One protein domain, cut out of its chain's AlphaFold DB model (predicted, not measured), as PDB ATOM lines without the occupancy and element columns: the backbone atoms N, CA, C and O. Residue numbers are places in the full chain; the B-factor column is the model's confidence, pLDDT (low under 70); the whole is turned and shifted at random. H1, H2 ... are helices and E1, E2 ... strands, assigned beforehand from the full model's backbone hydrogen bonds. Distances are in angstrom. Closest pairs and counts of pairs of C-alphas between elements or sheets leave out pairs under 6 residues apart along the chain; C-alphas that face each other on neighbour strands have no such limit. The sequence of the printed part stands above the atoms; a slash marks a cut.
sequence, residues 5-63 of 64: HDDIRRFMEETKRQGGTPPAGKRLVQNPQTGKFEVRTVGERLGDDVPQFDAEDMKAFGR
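What this domain is: This is residues 5 to 63 of the 64 residues of an uncharacterized protein of Actinomadura meyerae (UniProt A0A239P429). What does the model look like at first sight? It is a small two-stranded hairpin, E1 and E2, with the longer helix H1 over one face of it and a short helix H2 beyond the end where E1 runs out and E2 starts. Residues 42 to 54, with no named element, loop out past E2 and come back, where residues 52 to 53 pair antiparallel with residues 37 to 38 of E2. What are the parts and the size? The printed part has 59 residues with two named helices and two named strands, in the order H1, E1, E2, H2, in a mixed class of helices and strands; the sheet is E1 - E2, antiparallel. It is compact, with a radius of gyration of the C-alphas of 11.2 A and spans of 29 by 25 by 17 A.

How they stand to each other: How does the first helix stand to the strands? H1, residues 5 to 17, and E1, residues 26 to 30, are near each other, with 7 pairs of C-alphas within 10 A. The closest C-alphas of H1 and E2, residues 37 to 41, are those of Ile 8 and Val 39, 6.8 A apart. How do the two strands pair? E1 and E2 form a hairpin of antiparallel neighbours, with 149 degrees between their directions. N 27 and O 40 are 2.8 A apart and N 29 and O 38 are 2.9 A apart, both within hydrogen-bond range. Where does the last helix stand? H2, residues 55 to 61, is close to but not clearly touching H1: their closest C-alphas, those of Arg 9 and Phe 61, are 6.9 A apart, and their lines are about perpendicular at 76 degrees. H2 is apart from E1. Are the helix backbones whole? In H1 and H2 every O i to N i+4 pair is within hydrogen-bond range.

Where its parts are: Where does the first helix run? H1 begins at C-alpha 5 at (-42.926, 38.753, 29.420) and ends at residue 17, 18.3 A from first to last C-alpha. Where are the strands? E1 is 13.3 A long from C-alpha 26 at (-35.225, 29.317, 19.971) to C-alpha 30, and E2 is 13.1 A long from C-alpha 37 to C-alpha 41. Where does the last helix end? H2 spans 9.9 A and ends at C-alpha 61 at (-35.358, 45.287, 29.617).

The domain as a whole: How far does it reach? The two C-alphas farthest apart, those of Gly 43 and Arg 63, are 31.6 A apart. Is it continuous, and which links are long? The printed part has no cut; the link from E2 to H2, 13 residues, is long, while those from H1 to E1 and from E1 to E2 are short. Where is confidence low? The mean pLDDT of the printed part is 76.1, and residue 5, residues 42 to 43, residues 45 to 49 and residues 58 to 63 are under 70.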
ATOM      1  N   HIS A   5     -44.073  37.856  29.341       66.38
ATOM      2  CA  HIS A   5     -42.926  38.753  29.420       66.38
ATOM      3  C   HIS A   5     -41.699  38.132  30.119       66.38
ATOM      4  O   HIS A   5     -40.573  38.467  29.743       66.38
ATOM      5  N   ASP A   6     -41.870  37.198  31.064       72.00
ATOM      6  CA  ASP A   6     -40.754  36.507  31.733       72.00
ATOM      7  C   ASP A   6     -39.975  35.602  30.767       72.00
ATOM      8  O   ASP A   6     -38.744  35.551  30.809       72.00
ATOM      9  N   ASP A   7     -40.666  34.929  29.842       72.69
ATOM     10  CA  ASP A   7     -40.025  34.074  28.833       72.69
ATOM     11  C   ASP A   7     -39.153  34.884  27.863       72.69
ATOM     12  O   ASP A   7     -38.037  34.473  27.526       72.69
ATOM     13  N   ILE A   8     -39.628  36.067  27.458       76.12
ATOM     14  CA  ILE A   8     -38.878  36.994  26.601       76.12
ATOM     15  C   ILE A   8     -37.670  37.544  27.355       76.12
ATOM     16  O   ILE A   8     -36.556  37.532  26.824       76.12
ATOM     17  N   ARG A   9     -37.859  37.981  28.606       78.56
ATOM     18  CA  ARG A   9     -36.770  38.487  29.446       78.56
ATOM     19  C   ARG A   9     -35.672  37.440  29.598       78.56
ATOM     20  O   ARG A   9     -34.507  37.724  29.324       78.56
ATOM     21  N   ARG A  10     -36.053  36.209  29.945       80.12
ATOM     22  CA  ARG A  10     -35.129  35.084  30.097       80.12
ATOM     23  C   ARG A  10     -34.404  34.760  28.793       80.12
ATOM     24  O   ARG A  10     -33.197  34.536  28.819       80.12
ATOM     25  N   PHE A  11     -35.106  34.769  27.659       82.44
ATOM     26  CA  PHE A  11     -34.491  34.578  26.345       82.44
ATOM     27  C   PHE A  11     -33.447  35.661  26.036       82.44
ATOM     28  O   PHE A  11     -32.338  35.337  25.609       82.44
ATOM     29  N   MET A  12     -33.768  36.934  26.278       81.50
ATOM     30  CA  MET A  12     -32.859  38.054  26.018       81.50
ATOM     31  C   MET A  12     -31.643  38.026  26.952       81.50
ATOM     32  O   MET A  12     -30.517  38.246  26.503       81.50
ATOM     33  N   GLU A  13     -31.834  37.703  28.232       83.56
ATOM     34  CA  GLU A  13     -30.737  37.533  29.188       83.56
ATOM     35  C   GLU A  13     -29.818  36.369  28.810       83.56
ATOM     36  O   GLU A  13     -28.596  36.513  28.853       83.56
ATOM     37  N   GLU A  14     -30.380  35.228  28.412       83.62
ATOM     38  CA  GLU A  14     -29.600  34.062  27.994       83.62
ATOM     39  C   GLU A  14     -28.836  34.342  26.695       83.62
ATOM     40  O   GLU A  14     -27.641  34.064  26.618       83.62
ATOM     41  N   THR A  15     -29.474  35.020  25.736       83.38
ATOM     42  CA  THR A  15     -28.831  35.491  24.500       83.38
ATOM     43  C   THR A  15     -27.669  36.437  24.807       83.38
ATOM     44  O   THR A  15     -26.576  36.292  24.259       83.38
ATOM     45  N   LYS A  16     -27.857  37.384  25.737       82.50
ATOM     46  CA  LYS A  16     -26.802  38.306  26.185       82.50
ATOM     47  C   LYS A  16     -25.649  37.560  26.866       82.50
ATOM     48  O   LYS A  16     -24.490  37.857  26.585       82.50
ATOM     49  N   ARG A  17     -25.947  36.576  27.723       82.75
ATOM     50  CA  ARG A  17     -24.938  35.720  28.378       82.75
ATOM     51  C   ARG A  17     -24.146  34.881  27.372       82.75
ATOM     52  O   ARG A  17     -22.963  34.654  27.591       82.75
ATOM     53  N   GLN A  18     -24.771  34.464  26.272       81.62
ATOM     54  CA  GLN A  18     -24.150  33.705  25.179       81.62
ATOM     55  C   GLN A  18     -23.493  34.594  24.103       81.62
ATOM     56  O   GLN A  18     -23.202  34.129  23.000       81.62
ATOM     57  N   GLY A  19     -23.268  35.881  24.388       79.00
ATOM     58  CA  GLY A  19     -22.575  36.792  23.473       79.00
ATOM     59  C   GLY A  19     -23.386  37.180  22.232       79.00
ATOM     60  O   GLY A  19     -22.805  37.450  21.187       79.00
ATOM     61  N   GLY A  20     -24.717  37.197  22.331       75.94
ATOM     62  CA  GLY A  20     -25.622  37.503  21.218       75.94
ATOM     63  C   GLY A  20     -26.148  36.272  20.479       75.94
ATOM     64  O   GLY A  20     -26.922  36.423  19.537       75.94
ATOM     65  N   THR A  21     -25.767  35.063  20.904       78.75
ATOM     66  CA  THR A  21     -26.264  33.813  20.315       78.75
ATOM     67  C   THR A  21     -27.593  33.418  20.962       78.75
ATOM     68  O   THR A  21     -27.640  33.295  22.185       78.75
ATOM     69  N   PRO A  22     -28.677  33.222  20.194       80.75
ATOM     70  CA  PRO A  22     -29.935  32.736  20.746       80.75
ATOM     71  C   PRO A  22     -29.803  31.319  21.338       80.75
ATOM     72  O   PRO A  22     -29.085  30.490  20.769       80.75
ATOM     73  N   PRO A  23     -30.546  30.998  22.412       80.94
ATOM     74  CA  PRO A  23     -30.637  29.654  22.969       80.94
ATOM     75  C   PRO A  23     -30.987  28.593  21.926       80.94
ATOM     76  O   PRO A  23     -31.809  28.820  21.033       80.94
ATOM     77  N   ALA A  24     -30.422  27.395  22.084       80.94
ATOM     78  CA  ALA A  24     -30.682  26.277  21.187       80.94
ATOM     79  C   ALA A  24     -32.189  26.000  21.061       80.94
ATOM     80  O   ALA A  24     -32.911  25.871  22.049       80.94
ATOM     81  N   GLY A  25     -32.666  25.908  19.820       79.69
ATOM     82  CA  GLY A  25     -34.072  25.640  19.543       79.69
ATOM     83  C   GLY A  25     -34.995  26.855  19.663       79.69
ATOM     84  O   GLY A  25     -36.189  26.685  19.424       79.69
ATOM     85  N   LYS A  26     -34.478  28.053  19.977       80.56
ATOM     86  CA  LYS A  26     -35.225  29.317  19.971       80.56
ATOM     87  C   LYS A  26     -34.600  30.313  18.992       80.56
ATOM     88  O   LYS A  26     -33.390  30.361  18.810       80.56
ATOM     89  N   ARG A  27     -35.434  31.130  18.357       81.38
ATOM     90  CA  ARG A  27     -35.014  32.203  17.449       81.38
ATOM     91  C   ARG A  27     -35.851  33.445  17.671       81.38
ATOM     92  O   ARG A  27     -37.042  33.347  17.948       81.38
ATOM     93  N   LEU A  28     -35.219  34.596  17.491       81.19
ATOM     94  CA  LEU A  28     -35.916  35.866  17.403       81.19
ATOM     95  C   LEU A  28     -36.332  36.096  15.950       81.19
ATOM     96  O   LEU A  28     -35.498  36.005  15.050       81.19
ATOM     97  N   VAL A  29     -37.611  36.363  15.709       83.31
ATOM     98  CA  VAL A  29     -38.149  36.555  14.357       83.31
ATOM     99  C   VAL A  29     -39.039  37.784  14.354       83.31
ATOM    100  O   VAL A  29     -39.856  37.945  15.252       83.31
ATOM    101  N   GLN A  30     -38.887  38.662  13.368       83.88
ATOM    102  CA  GLN A  30     -39.789  39.799  13.224       83.88
ATOM    103  C   GLN A  30     -41.062  39.349  12.505       83.88
ATOM    104  O   GLN A  30     -40.994  38.779  11.414       83.88
ATOM    105  N   ASN A  31     -42.216  39.606  13.109       82.75
ATOM    106  CA  ASN A  31     -43.509  39.378  12.496       82.75
ATOM    107  C   ASN A  31     -43.782  40.498  11.470       82.75
ATOM    108  O   ASN A  31     -43.915  41.660  11.859       82.75
ATOM    109  N   PRO A  32     -43.892  40.190  10.164       79.75
ATOM    110  CA  PRO A  32     -44.094  41.205   9.132       79.75
ATOM    111  C   PRO A  32     -45.494  41.840   9.160       79.75
ATOM    112  O   PRO A  32     -45.688  42.888   8.557       79.75
ATOM    113  N   GLN A  33     -46.469  41.223   9.836       81.62
ATOM    114  CA  GLN A  33     -47.838  41.741   9.931       81.62
ATOM    115  C   GLN A  33     -47.973  42.802  11.023       81.62
ATOM    116  O   GLN A  33     -48.710  43.769  10.850       81.62
ATOM    117  N   THR A  34     -47.271  42.624  12.144       81.75
ATOM    118  CA  THR A  34     -47.361  43.523  13.307       81.75
ATOM    119  C   THR A  34     -46.126  44.406  13.480       81.75
ATOM    120  O   THR A  34     -46.169  45.376  14.230       81.75
ATOM    121  N   GLY A  35     -45.013  44.075  12.817       82.81
ATOM    122  CA  GLY A  35     -43.711  44.722  12.991       82.81
ATOM    123  C   GLY A  35     -42.987  44.342  14.291       82.81
ATOM    124  O   GLY A  35     -41.849  44.775  14.491       82.81
ATOM    125  N   LYS A  36     -43.618  43.536  15.156       84.00
ATOM    126  CA  LYS A  36     -43.096  43.115  16.464       84.00
ATOM    127  C   LYS A  36     -42.137  41.934  16.350       84.00
ATOM    128  O   LYS A  36     -42.131  41.218  15.351       84.00
ATOM    129  N   PHE A  37     -41.336  41.712  17.382       83.06
ATOM    130  CA  PHE A  37     -40.445  40.564  17.487       83.06
ATOM    131  C   PHE A  37     -41.097  39.428  18.270       83.06
ATOM    132  O   PHE A  37     -41.800  39.656  19.248       83.06
ATOM    133  N   GLU A  38     -40.835  38.199  17.841       83.12
ATOM    134  CA  GLU A  38     -41.352  36.967  18.426       83.12
ATOM    135  C   GLU A  38     -40.186  36.054  18.802       83.12
ATOM    136  O   GLU A  38     -39.307  35.794  17.971       83.12
ATOM    137  N   VAL A  39     -40.188  35.524  20.029       82.00
ATOM    138  CA  VAL A  39     -39.333  34.377  20.370       82.00
ATOM    139  C   VAL A  39     -40.068  33.117  19.941       82.00
ATOM    140  O   VAL A  39     -41.099  32.774  20.508       82.00
ATOM    141  N   ARG A  40     -39.532  32.425  18.938       79.38
ATOM    142  CA  ARG A  40     -40.123  31.208  18.375       79.38
ATOM    143  C   ARG A  40     -39.245  30.012  18.648       79.38
ATOM    144  O   ARG A  40     -38.034  30.074  18.434       79.38
ATOM    145  N   THR A  41     -39.855  28.905  19.037       79.75
ATOM    146  CA  THR A  41     -39.185  27.608  19.063       79.75
ATOM    147  C   THR A  41     -39.126  26.995  17.658       79.75
ATOM    148  O   THR A  41     -39.881  27.373  16.761       79.75
ATOM    149  N   VAL A  42     -38.214  26.045  17.429       68.31
ATOM    150  CA  VAL A  42     -38.028  25.369  16.123       68.31
ATOM    151  C   VAL A  42     -39.302  24.656  15.620       68.31
ATOM    152  O   VAL A  42     -39.411  24.392  14.426       68.31
ATOM    153  N   GLY A  43     -40.289  24.404  16.488       67.31
ATOM    154  CA  GLY A  43     -41.573  23.790  16.126       67.31
ATOM    155  C   GLY A  43     -42.716  24.760  15.792       67.31
ATOM    156  O   GLY A  43     -43.706  24.324  15.212       67.31
ATOM    157  N   GLU A  44     -42.603  26.048  16.126       73.44
ATOM    158  CA  GLU A  44     -43.715  27.006  16.008       73.44
ATOM    159  C   GLU A  44     -43.791  27.647  14.613       73.44
ATOM    160  O   GLU A  44     -42.803  28.169  14.072       73.44
ATOM    161  N   ARG A  45     -44.993  27.645  14.025       67.19
ATOM    162  CA  ARG A  45     -45.314  28.182  12.694       67.19
ATOM    163  C   ARG A  45     -45.802  29.619  12.775       67.19
ATOM    164  O   ARG A  45     -46.245  30.089  13.824       67.19
ATOM    165  N   LEU A  46     -45.610  30.371  11.688       61.78
ATOM    166  CA  LEU A  46     -46.026  31.773  11.619       61.78
ATOM    167  C   LEU A  46     -47.537  31.850  11.903       61.78
ATOM    168  O   LEU A  46     -48.302  31.193  11.204       61.78
ATOM    169  N   GLY A  47     -47.948  32.594  12.934       63.38
ATOM    170  CA  GLY A  47     -49.350  32.692  13.366       63.38
ATOM    171  C   GLY A  47     -49.761  31.844  14.580       63.38
ATOM    172  O   GLY A  47     -50.896  31.985  15.024       63.38
ATOM    173  N   ASP A  48     -48.875  31.015  15.145       68.94
ATOM    174  CA  ASP A  48     -49.067  30.496  16.511       68.94
ATOM    175  C   ASP A  48     -49.112  31.654  17.532       68.94
ATOM    176  O   ASP A  48     -48.505  32.702  17.291       68.94
ATOM    177  N   ASP A  49     -49.814  31.470  18.659       69.31
ATOM    178  CA  ASP A  49     -49.943  32.450  19.757       69.31
ATOM    179  C   ASP A  49     -48.615  32.586  20.524       69.31
ATOM    180  O   ASP A  49     -48.475  32.194  21.683       69.31
ATOM    181  N   VAL A  50     -47.595  33.094  19.836       70.75
ATOM    182  CA  VAL A  50     -46.256  33.297  20.378       70.75
ATOM    183  C   VAL A  50     -46.145  34.689  21.001       70.75
ATOM    184  O   VAL A  50     -46.716  35.650  20.476       70.75
ATOM    185  N   PRO A  51     -45.410  34.840  22.117       71.81
ATOM    186  CA  PRO A  51     -45.186  36.142  22.733       71.81
ATOM    187  C   PRO A  51     -44.541  37.127  21.749       71.81
ATOM    188  O   PRO A  51     -43.446  36.881  21.238       71.81
ATOM    189  N   GLN A  52     -45.227  38.245  21.506       75.88
ATOM    190  CA  GLN A  52     -44.741  39.370  20.710       75.88
ATOM    191  C   GLN A  52     -44.279  40.501  21.622       75.88
ATOM    192  O   GLN A  52     -44.956  40.824  22.595       75.88
ATOM    193  N   PHE A  53     -43.173  41.142  21.265       78.19
ATOM    194  CA  PHE A  53     -42.661  42.322  21.953       78.19
ATOM    195  C   PHE A  53     -42.080  43.322  20.964       78.19
ATOM    196  O   PHE A  53     -41.638  42.966  19.869       78.19
ATOM    197  N   ASP A  54     -42.112  44.592  21.325       77.69
ATOM    198  CA  ASP A  54     -41.648  45.684  20.478       77.69
ATOM    199  C   ASP A  54     -40.391  46.365  21.040       77.69
ATOM    200  O   ASP A  54     -39.757  45.919  22.001       77.69
ATOM    201  N   ALA A  55     -39.940  47.412  20.350       71.56
ATOM    202  CA  ALA A  55     -38.728  48.127  20.725       71.56
ATOM    203  C   ALA A  55     -38.850  48.814  22.097       71.56
ATOM    204  O   ALA A  55     -37.831  49.013  22.767       71.56
ATOM    205  N   GLU A  56     -40.064  49.162  22.535       73.12
ATOM    206  CA  GLU A  56     -40.281  49.751  23.854       73.12
ATOM    207  C   GLU A  56     -40.078  48.707  24.954       73.12
ATOM    208  O   GLU A  56     -39.385  48.992  25.935       73.12
ATOM    209  N   ASP A  57     -40.545  47.472  24.738       72.44
ATOM    210  CA  ASP A  57     -40.269  46.341  25.631       72.44
ATOM    211  C   ASP A  57     -38.757  46.100  25.770       72.44
ATOM    212  O   ASP A  57     -38.225  45.994  26.876       72.44
ATOM    213  N   MET A  58     -38.016  46.105  24.654       69.50
ATOM    214  CA  MET A  58     -36.549  45.962  24.669       69.50
ATOM    215  C   MET A  58     -35.847  47.060  25.469       69.50
ATOM    216  O   MET A  58     -34.881  46.793  26.191       69.50
ATOM    217  N   LYS A  59     -36.339  48.298  25.377       68.75
ATOM    218  CA  LYS A  59     -35.811  49.429  26.146       68.75
ATOM    219  C   LYS A  59     -36.113  49.293  27.639       68.75
ATOM    220  O   LYS A  59     -35.272  49.677  28.453       68.75
ATOM    221  N   ALA A  60     -37.266  48.730  28.001       68.19
ATOM    222  CA  ALA A  60     -37.601  48.420  29.387       68.19
ATOM    223  C   ALA A  60     -36.663  47.346  29.967       68.19
ATOM    224  O   ALA A  60     -36.180  47.501  31.089       68.19
ATOM    225  N   PHE A  61     -36.309  46.319  29.186       63.94
ATOM    226  CA  PHE A  61     -35.358  45.287  29.617       63.94
ATOM    227  C   PHE A  61     -33.926  45.810  29.813       63.94
ATOM    228  O   PHE A  61     -33.202  45.305  30.667       63.94
ATOM    229  N   GLY A  62     -33.506  46.834  29.063       57.50
ATOM    230  CA  GLY A  62     -32.168  47.428  29.182       57.50
ATOM    231  C   GLY A  62     -31.966  48.365  30.380       57.50
ATOM    232  O   GLY A  62     -30.843  48.807  30.610       57.50
ATOM    233  N   ARG A  63     -33.032  48.696  31.121       58.31
ATOM    234  CA  ARG A  63     -33.004  49.636  32.257       58.31
ATOM    235  C   ARG A  63     -33.047  48.965  33.638       58.31
ATOM    236  O   ARG A  63     -33.151  49.688  34.627       58.31
TER     237      ARG A  63